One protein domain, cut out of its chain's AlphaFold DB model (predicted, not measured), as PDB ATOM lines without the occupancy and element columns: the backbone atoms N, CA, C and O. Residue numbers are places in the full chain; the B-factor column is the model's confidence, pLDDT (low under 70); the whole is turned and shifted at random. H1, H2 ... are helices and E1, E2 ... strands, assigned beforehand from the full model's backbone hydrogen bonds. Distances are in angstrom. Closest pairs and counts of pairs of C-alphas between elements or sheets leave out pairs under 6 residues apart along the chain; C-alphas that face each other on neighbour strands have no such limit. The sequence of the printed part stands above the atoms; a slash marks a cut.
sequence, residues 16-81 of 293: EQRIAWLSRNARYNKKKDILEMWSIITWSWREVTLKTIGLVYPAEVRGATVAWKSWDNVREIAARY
ATOM      1  N   GLU A  16      11.525 -11.353  -8.612       77.00
ATOM      2  CA  GLU A  16      11.974  -9.968  -8.437       77.00
ATOM      3  C   GLU A  16      12.153  -9.631  -6.955       77.00
ATOM      4  O   GLU A  16      13.188  -9.096  -6.557       77.00
ATOM      5  N   GLN A  17      11.177 -10.002  -6.122       75.06
ATOM      6  CA  GLN A  17      11.235  -9.805  -4.673       75.06
ATOM      7  C   GLN A  17      12.393 -10.586  -4.047       75.06
ATOM      8  O   GLN A  17      13.128 -10.041  -3.224       75.06
ATOM      9  N   ARG A  18      12.613 -11.833  -4.484       79.38
ATOM     10  CA  ARG A  18      13.750 -12.657  -4.061       79.38
ATOM     11  C   ARG A  18      15.079 -12.001  -4.421       79.38
ATOM     12  O   ARG A  18      15.956 -11.923  -3.565       79.38
ATOM     13  N   ILE A  19      15.237 -11.538  -5.661       79.88
ATOM     14  CA  ILE A  19      16.471 -10.880  -6.115       79.88
ATOM     15  C   ILE A  19      16.721  -9.604  -5.309       79.88
ATOM     16  O   ILE A  19      17.836  -9.388  -4.839       79.88
ATOM     17  N   ALA A  20      15.687  -8.787  -5.105       80.12
ATOM     18  CA  ALA A  20      15.782  -7.568  -4.313       80.12
ATOM     19  C   ALA A  20      16.132  -7.863  -2.845       80.12
ATOM     20  O   ALA A  20      16.928  -7.149  -2.244       80.12
ATOM     21  N   TRP A  21      15.571  -8.922  -2.260       86.88
ATOM     22  CA  TRP A  21      15.926  -9.343  -0.908       86.88
ATOM     23  C   TRP A  21      17.385  -9.804  -0.840       86.88
ATOM     24  O   TRP A  21      18.140  -9.338   0.010       86.88
ATOM     25  N   LEU A  22      17.826 -10.661  -1.764       87.75
ATOM     26  CA  LEU A  22      19.203 -11.160  -1.805       87.75
ATOM     27  C   LEU A  22      20.225 -10.051  -2.066       87.75
ATOM     28  O   LEU A  22      21.294 -10.067  -1.465       87.75
ATOM     29  N   SER A  23      19.898  -9.046  -2.880       85.44
ATOM     30  CA  SER A  23      20.801  -7.916  -3.110       85.44
ATOM     31  C   SER A  23      21.046  -7.082  -1.856       85.44
ATOM     32  O   SER A  23      22.073  -6.413  -1.779       85.44
ATOM     33  N   ARG A  24      20.154  -7.125  -0.858       85.06
ATOM     34  CA  ARG A  24      20.310  -6.448   0.441       85.06
ATOM     35  C   ARG A  24      20.850  -7.370   1.536       85.06
ATOM     36  O   ARG A  24      21.617  -6.913   2.374       85.06
ATOM     37  N   ASN A  25      20.531  -8.662   1.477       88.81
ATOM     38  CA  ASN A  25      20.784  -9.625   2.554       88.81
ATOM     39  C   ASN A  25      21.838 -10.689   2.225       88.81
ATOM     40  O   ASN A  25      22.082 -11.564   3.044       88.81
ATOM     41  N   ALA A  26      22.477 -10.640   1.059       91.25
ATOM     42  CA  ALA A  26      23.646 -11.451   0.735       91.25
ATOM     43  C   ALA A  26      24.812 -10.550   0.323       91.25
ATOM     44  O   ALA A  26      24.622  -9.489  -0.283       91.25
ATOM     45  N   ARG A  27      26.032 -10.966   0.657       90.62
ATOM     46  CA  ARG A  27      27.259 -10.293   0.225       90.62
ATOM     47  C   ARG A  27      28.396 -11.291   0.099       90.62
ATOM     48  O   ARG A  27      28.448 -12.285   0.814       90.62
ATOM     49  N   TYR A  28      29.316 -11.012  -0.812       90.81
ATOM     50  CA  TYR A  28      30.496 -11.838  -1.016       90.81
ATOM     51  C   TYR A  28      31.749 -11.054  -0.644       90.81
ATOM     52  O   TYR A  28      32.069 -10.032  -1.255       90.81
ATOM     53  N   ASN A  29      32.459 -11.524   0.374       86.62
ATOM     54  CA  ASN A  29      33.684 -10.903   0.838       86.62
ATOM     55  C   ASN A  29      34.874 -11.450   0.044       86.62
ATOM     56  O   ASN A  29      35.483 -12.453   0.412       86.62
ATOM     57  N   LYS A  30      35.242 -10.736  -1.025       83.31
ATOM     58  CA  LYS A  30      36.363 -11.099  -1.910       83.31
ATOM     59  C   LYS A  30      37.705 -11.264  -1.188       83.31
ATOM     60  O   LYS A  30      38.550 -12.001  -1.674       83.31
ATOM     61  N   LYS A  31      37.927 -10.572  -0.061       83.75
ATOM     62  CA  LYS A  31      39.204 -10.641   0.674       83.75
ATOM     63  C   LYS A  31      39.375 -11.965   1.413       83.75
ATOM     64  O   LYS A  31      40.495 -12.435   1.550       83.75
ATOM     65  N   LYS A  32      38.272 -12.518   1.921       84.62
ATOM     66  CA  LYS A  32      38.251 -13.764   2.698       84.62
ATOM     67  C   LYS A  32      37.729 -14.961   1.898       84.62
ATOM     68  O   LYS A  32      37.739 -16.064   2.419       84.62
ATOM     69  N   ASP A  33      37.266 -14.734   0.669       86.00
ATOM     70  CA  ASP A  33      36.583 -15.726  -0.170       86.00
ATOM     71  C   ASP A  33      35.379 -16.387   0.532       86.00
ATOM     72  O   ASP A  33      35.125 -17.580   0.405       86.00
ATOM     73  N   ILE A  34      34.619 -15.590   1.291       89.75
ATOM     74  CA  ILE A  34      33.438 -16.064   2.025       89.75
ATOM     75  C   ILE A  34      32.158 -15.443   1.478       89.75
ATOM     76  O   ILE A  34      32.100 -14.253   1.145       89.75
ATOM     77  N   LEU A  35      31.111 -16.262   1.410       89.00
ATOM     78  CA  LEU A  35      29.750 -15.819   1.154       89.00
ATOM     79  C   LEU A  35      29.057 -15.604   2.496       89.00
ATOM     80  O   LEU A  35      29.037 -16.495   3.340       89.00
ATOM     81  N   GLU A  36      28.480 -14.428   2.689       89.50
ATOM     82  CA  GLU A  36      27.751 -14.085   3.900       89.50
ATOM     83  C   GLU A  36      26.286 -13.810   3.566       89.50
ATOM     84  O   GLU A  36      25.956 -13.212   2.536       89.50
ATOM     85  N   MET A  37      25.403 -14.214   4.472       88.00
ATOM     86  CA  MET A  37      23.986 -13.888   4.428       88.00
ATOM     87  C   MET A  37      23.556 -13.271   5.754       88.00
ATOM     88  O   MET A  37      24.004 -13.680   6.826       88.00
ATOM     89  N   TRP A  38      22.696 -12.265   5.676       85.31
ATOM     90  CA  TRP A  38      22.101 -11.634   6.835       85.31
ATOM     91  C   TRP A  38      21.112 -12.596   7.491       85.31
ATOM     92  O   TRP A  38      20.107 -12.986   6.893       85.31
ATOM     93  N   SER A  39      21.410 -12.989   8.726       78.56
ATOM     94  CA  SER A  39      20.516 -13.798   9.541       78.56
ATOM     95  C   SER A  39      19.428 -12.909  10.116       78.56
ATOM     96  O   SER A  39      19.673 -12.123  11.026       78.56
ATOM     97  N   ILE A  40      18.205 -13.059   9.623       73.06
ATOM     98  CA  ILE A  40      17.047 -12.335  10.164       73.06
ATOM     99  C   ILE A  40      16.620 -12.842  11.548       73.06
ATOM    100  O   ILE A  40      15.887 -12.146  12.239       73.06
ATOM    101  N   ILE A  41      17.107 -14.013  11.974       69.25
ATOM    102  CA  ILE A  41      16.944 -14.499  13.349       69.25
ATOM    103  C   ILE A  41      17.912 -13.766  14.274       69.25
ATOM    104  O   ILE A  41      17.468 -13.157  15.235       69.25
ATOM    105  N   THR A  42      19.214 -13.770  13.958       66.81
ATOM    106  CA  THR A  42      20.269 -13.269  14.865       66.81
ATOM    107  C   THR A  42      20.726 -11.839  14.589       66.81
ATOM    108  O   THR A  42      21.569 -11.335  15.317       66.81
ATOM    109  N   TRP A  43      20.218 -11.204  13.534       71.38
ATOM    110  CA  TRP A  43      20.529  -9.827  13.126       71.38
ATOM    111  C   TRP A  43      22.018  -9.575  12.900       71.38
ATOM    112  O   TRP A  43      22.574  -8.532  13.238       71.38
ATOM    113  N   SER A  44      22.668 -10.567  12.301       73.38
ATOM    114  CA  SER A  44      24.095 -10.539  12.030       73.38
ATOM    115  C   SER A  44      24.414 -11.195  10.697       73.38
ATOM    116  O   SER A  44      23.694 -12.076  10.214       73.38
ATOM    117  N   TRP A  45      25.515 -10.758  10.091       78.94
ATOM    118  CA  TRP A  45      26.081 -11.438   8.936       78.94
ATOM    119  C   TRP A  45      26.644 -12.788   9.377       78.94
ATOM    120  O   TRP A  45      27.463 -12.864  10.290       78.94
ATOM    121  N   ARG A  46      26.176 -13.860   8.738       78.38
ATOM    122  CA  ARG A  46      26.648 -15.226   8.965       78.38
ATOM    123  C   ARG A  46      27.314 -15.733   7.703       78.38
ATOM    124  O   ARG A  46      26.771 -15.569   6.611       78.38
ATOM    125  N   GLU A  47      28.457 -16.385   7.861       85.44
ATOM    126  CA  GLU A  47      29.039 -17.166   6.778       85.44
ATOM    127  C   GLU A  47      28.068 -18.282   6.379       85.44
ATOM    128  O   GLU A  47      27.536 -19.014   7.221       85.44
ATOM    129  N   VAL A  48      27.826 -18.402   5.079       80.69
ATOM    130  CA  VAL A  48      26.997 -19.455   4.509       80.69
ATOM    131  C   VAL A  48      27.827 -20.329   3.589       80.69
ATOM    132  O   VAL A  48      28.642 -19.870   2.795       80.69
ATOM    133  N   THR A  49      27.558 -21.624   3.672       76.94
ATOM    134  CA  THR A  49      28.093 -22.666   2.802       76.94
ATOM    135  C   THR A  49      26.925 -23.413   2.166       76.94
ATOM    136  O   THR A  49      25.777 -23.269   2.594       76.94
ATOM    137  N   LEU A  50      27.204 -24.296   1.206       70.00
ATOM    138  CA  LEU A  50      26.191 -25.202   0.660       70.00
ATOM    139  C   LEU A  50      25.436 -25.983   1.757       70.00
ATOM    140  O   LEU A  50      24.256 -26.281   1.596       70.00
ATOM    141  N   LYS A  51      26.105 -26.295   2.876       66.38
ATOM    142  CA  LYS A  51      25.527 -27.045   4.000       66.38
ATOM    143  C   LYS A  51      24.721 -26.164   4.954       66.38
ATOM    144  O   LYS A  51      23.737 -26.624   5.516       66.38
ATOM    145  N   THR A  52      25.131 -24.911   5.148       71.56
ATOM    146  CA  THR A  52      24.556 -24.023   6.174       71.56
ATOM    147  C   THR A  52      23.556 -23.014   5.619       71.56
ATOM    148  O   THR A  52      22.819 -22.405   6.389       71.56
ATOM    149  N   ILE A  53      23.451 -22.867   4.293       70.88
ATOM    150  CA  ILE A  53      22.529 -21.917   3.656       70.88
ATOM    151  C   ILE A  53      21.071 -22.128   4.086       70.88
ATOM    152  O   ILE A  53      20.348 -21.160   4.288       70.88
ATOM    153  N   GLY A  54      20.644 -23.376   4.305       69.56
ATOM    154  CA  GLY A  54      19.286 -23.698   4.758       69.56
ATOM    155  C   GLY A  54      18.965 -23.264   6.191       69.56
ATOM    156  O   GLY A  54      17.801 -23.304   6.565       69.56
ATOM    157  N   LEU A  55      19.969 -22.851   6.972       71.44
ATOM    158  CA  LEU A  55      19.815 -22.372   8.350       71.44
ATOM    159  C   LEU A  55      19.676 -20.846   8.432       71.44
ATOM    160  O   LEU A  55      19.263 -20.319   9.459       71.44
ATOM    161  N   VAL A  56      20.021 -20.136   7.354       71.56
ATOM    162  CA  VAL A  56      20.016 -18.663   7.303       71.56
ATOM    163  C   VAL A  56      19.031 -18.148   6.254       71.56
ATOM    164  O   VAL A  56      18.438 -17.086   6.427       71.56
ATOM    165  N   TYR A  57      18.820 -18.908   5.178       79.00
ATOM    166  CA  TYR A  57      18.031 -18.482   4.032       79.00
ATOM    167  C   TYR A  57      16.527 -18.730   4.255       79.00
ATOM    168  O   TYR A  57      16.112 -19.891   4.316       79.00
ATOM    169  N   PRO A  58      15.683 -17.682   4.359       81.94
ATOM    170  CA  PRO A  58      14.291 -17.851   4.774       81.94
ATOM    171  C   PRO A  58      13.449 -18.662   3.784       81.94
ATOM    172  O   PRO A  58      13.616 -18.539   2.569       81.94
ATOM    173  N   ALA A  59      12.491 -19.438   4.296       73.19
ATOM    174  CA  ALA A  59      11.589 -20.285   3.512       73.19
ATOM    175  C   ALA A  59      10.824 -19.512   2.431       73.19
ATOM    176  O   ALA A  59      10.737 -19.960   1.289       73.19
ATOM    177  N   GLU A  60      10.309 -18.335   2.774       75.31
ATOM    178  CA  GLU A  60       9.549 -17.481   1.854       75.31
ATOM    179  C   GLU A  60      10.419 -16.933   0.723       75.31
ATOM    180  O   GLU A  60       9.963 -16.798  -0.412       75.31
ATOM    181  N   VAL A  61      11.696 -16.674   1.001       79.81
ATOM    182  CA  VAL A  61      12.630 -16.161  -0.000       79.81
ATOM    183  C   VAL A  61      13.139 -17.305  -0.876       79.81
ATOM    184  O   VAL A  61      13.116 -17.195  -2.104       79.81
ATOM    185  N   ARG A  62      13.551 -18.430  -0.275       76.62
ATOM    186  CA  ARG A  62      14.075 -19.599  -1.000       76.62
ATOM    187  C   ARG A  62      12.993 -20.320  -1.809       76.62
ATOM    188  O   ARG A  62      13.275 -20.827  -2.894       76.62
ATOM    189  N   GLY A  63      11.752 -20.348  -1.327       68.00
ATOM    190  CA  GLY A  63      10.676 -21.158  -1.899       68.00
ATOM    191  C   GLY A  63      10.982 -22.661  -1.839       68.00
ATOM    192  O   GLY A  63      11.760 -23.127  -1.011       68.00
ATOM    193  N   ALA A  64      10.405 -23.448  -2.747       65.06
ATOM    194  CA  ALA A  64      10.647 -24.893  -2.834       65.06
ATOM    195  C   ALA A  64      11.958 -25.235  -3.580       65.06
ATOM    196  O   ALA A  64      11.974 -26.054  -4.499       65.06
ATOM    197  N   THR A  65      13.061 -24.565  -3.236       59.97
ATOM    198  CA  THR A  65      14.377 -24.777  -3.860       59.97
ATOM    199  C   THR A  65      15.274 -25.682  -3.016       59.97
ATOM    200  O   THR A  65      15.263 -25.659  -1.785       59.97
ATOM    201  N   VAL A  66      16.059 -26.512  -3.706       61.22
ATOM    202  CA  VAL A  66      17.073 -27.391  -3.107       61.22
ATOM    203  C   VAL A  66      18.369 -26.624  -2.844       61.22
ATOM    204  O   VAL A  66      18.692 -25.689  -3.576       61.22
ATOM    205  N   ALA A  67      19.138 -27.052  -1.837       62.78
ATOM    206  CA  ALA A  67      20.283 -26.310  -1.300       62.78
ATOM    207  C   ALA A  67      21.305 -25.849  -2.356       62.78
ATOM    208  O   ALA A  67      21.766 -24.716  -2.285       62.78
ATOM    209  N   TRP A  68      21.616 -26.673  -3.363       63.31
ATOM    210  CA  TRP A  68      22.564 -26.292  -4.418       63.31
ATOM    211  C   TRP A  68      22.031 -25.185  -5.336       63.31
ATOM    212  O   TRP A  68      22.770 -24.268  -5.670       63.31
ATOM    213  N   LYS A  69      20.733 -25.195  -5.672       70.50
ATOM    214  CA  LYS A  69      20.113 -24.103  -6.444       70.50
ATOM    215  C   LYS A  69      20.084 -22.812  -5.638       70.50
ATOM    216  O   LYS A  69      20.303 -21.739  -6.189       70.50
ATOM    217  N   SER A  70      19.805 -22.920  -4.341       74.75
ATOM    218  CA  SER A  70      19.858 -21.785  -3.422       74.75
ATOM    219  C   SER A  70      21.272 -21.223  -3.327       74.75
ATOM    220  O   SER A  70      21.451 -20.015  -3.402       74.75
ATOM    221  N   TRP A  71      22.273 -22.095  -3.222       78.25
ATOM    222  CA  TRP A  71      23.683 -21.728  -3.189       78.25
ATOM    223  C   TRP A  71      24.114 -20.962  -4.438       78.25
ATOM    224  O   TRP A  71      24.636 -19.854  -4.319       78.25
ATOM    225  N   ASP A  72      23.839 -21.510  -5.623       83.56
ATOM    226  CA  ASP A  72      24.214 -20.877  -6.890       83.56
ATOM    227  C   ASP A  72      23.541 -19.512  -7.052       83.56
ATOM    228  O   ASP A  72      24.202 -18.535  -7.391       83.56
ATOM    229  N   ASN A  73      22.251 -19.420  -6.716       83.88
ATOM    230  CA  ASN A  73      21.487 -18.176  -6.791       83.88
ATOM    231  C   ASN A  73      22.063 -17.091  -5.865       83.88
ATOM    232  O   ASN A  73      22.337 -15.971  -6.301       83.88
ATOM    233  N   VAL A  74      22.303 -17.430  -4.595       87.12
ATOM    234  CA  VAL A  74      22.864 -16.488  -3.616       87.12
ATOM    235  C   VAL A  74      24.259 -16.049  -4.044       87.12
ATOM    236  O   VAL A  74      24.553 -14.857  -3.999       87.12
ATOM    237  N   ARG A  75      25.106 -16.983  -4.497       88.81
ATOM    238  CA  ARG A  75      26.461 -16.678  -4.968       88.81
ATOM    239  C   ARG A  75      26.437 -15.750  -6.180       88.81
ATOM    240  O   ARG A  75      27.172 -14.766  -6.200       88.81
ATOM    241  N   GLU A  76      25.599 -16.050  -7.168       87.69
ATOM    242  CA  GLU A  76      25.466 -15.258  -8.388       87.69
ATOM    243  C   GLU A  76      25.023 -13.827  -8.076       87.69
ATOM    244  O   GLU A  76      25.624 -12.872  -8.565       87.69
ATOM    245  N   ILE A  77      24.008 -13.658  -7.226       87.06
ATOM    246  CA  ILE A  77      23.502 -12.333  -6.864       87.06
ATOM    247  C   ILE A  77      24.511 -11.584  -5.997       87.06
ATOM    248  O   ILE A  77      24.814 -10.430  -6.291       87.06
ATOM    249  N   ALA A  78      25.087 -12.226  -4.980       88.19
ATOM    250  CA  ALA A  78      26.075 -11.599  -4.107       88.19
ATOM    251  C   ALA A  78      27.328 -11.138  -4.868       88.19
ATOM    252  O   ALA A  78      27.910 -10.117  -4.514       88.19
ATOM    253  N   ALA A  79      27.726 -11.846  -5.931       86.19
ATOM    254  CA  ALA A  79      28.864 -11.470  -6.769       86.19
ATOM    255  C   ALA A  79      28.608 -10.228  -7.645       86.19
ATOM    256  O   ALA A  79      29.565  -9.562  -8.044       86.19
ATOM    257  N   ARG A  80      27.340  -9.909  -7.945       85.19
ATOM    258  CA  ARG A  80      26.956  -8.744  -8.766       85.19
ATOM    259  C   ARG A  80      27.057  -7.420  -8.012       85.19
ATOM    260  O   ARG A  80      27.183  -6.379  -8.652       85.19
ATOM    261  N   TYR A  81      26.998  -7.445  -6.682       80.31
ATOM    262  CA  TYR A  81      27.020  -6.240  -5.857       80.31
ATOM    263  C   TYR A  81      28.371  -6.079  -5.148       80.31
ATOM    264  O   TYR A  81      28.927  -7.060  -4.650       80.31
TER     265      TYR A  81
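This is residues 16 to 81 of the 293 residues of an uncharacterized protein of Acetobacter tropicalis (UniProt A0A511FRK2). A small three-stranded sheet, E1, E2 and E3, is covered on one face by a long helix, H4, crossing E1 and E2. H1 leads directly into E1 beside the sheet and meets H4 crosswise; along the chain the short helices H2 and H3 come between E3 and H4, and in space H2 touches H4 while H3 touches H1. The printed part has 66 residues, with four named helices and three named strands in the order H1 E1 E2 E3 H2 H3 H4, class mixed. The antiparallel sheet, order E1 - E2 - E3, is a meander, each strand the antiparallel neighbour of the one before, and makes two layers with H4. It is compact: radius of gyration of the C-alphas 10.6 A, spans 32 by 24 by 20 A.

H1, residues 16 to 25, stands at the sheet's level. E1, residues 26 to 29, and E2, residues 34 to 39, form a hairpin, with N 27 and O 36 2.9 A apart. E2 and E3, residues 44 to 47, form another, with N 37 and O 46 2.9 A apart. H2, residues 53 to 56, only grazes the sheet. H3, residues 59 to 62, only just touches H1, with 3 pairs of C-alphas within 8 A; the closest are Arg 18 and Val 61, 5.5 A. H4, residues 67 to 80, lies over E1 and E2 at a height over the sheet of 9.4 A. Its residues 74 to 78 touch H1, closest C-alphas Ser 23 and Ile 77, 6.4 A. Every O i to N i+4 pair is within hydrogen-bond range in H4, 5 of 6 in H1; H2 and H3 are too short for one.

H1 begins at C-alpha 16 (11.974, -9.968, -8.437) and is 14.1 A long; E2 is 15.1 A. H4 is 20.2 A, ending at C-alpha 80 (26.956, -8.744, -8.766).

The C-alphas of Lys 31 and Ala 64 are the farthest apart, 32.1 A. The printed part has no cut and no long link. The pLDDT is under 70 at residues 41 to 42, 51, 54 and 63 to 68.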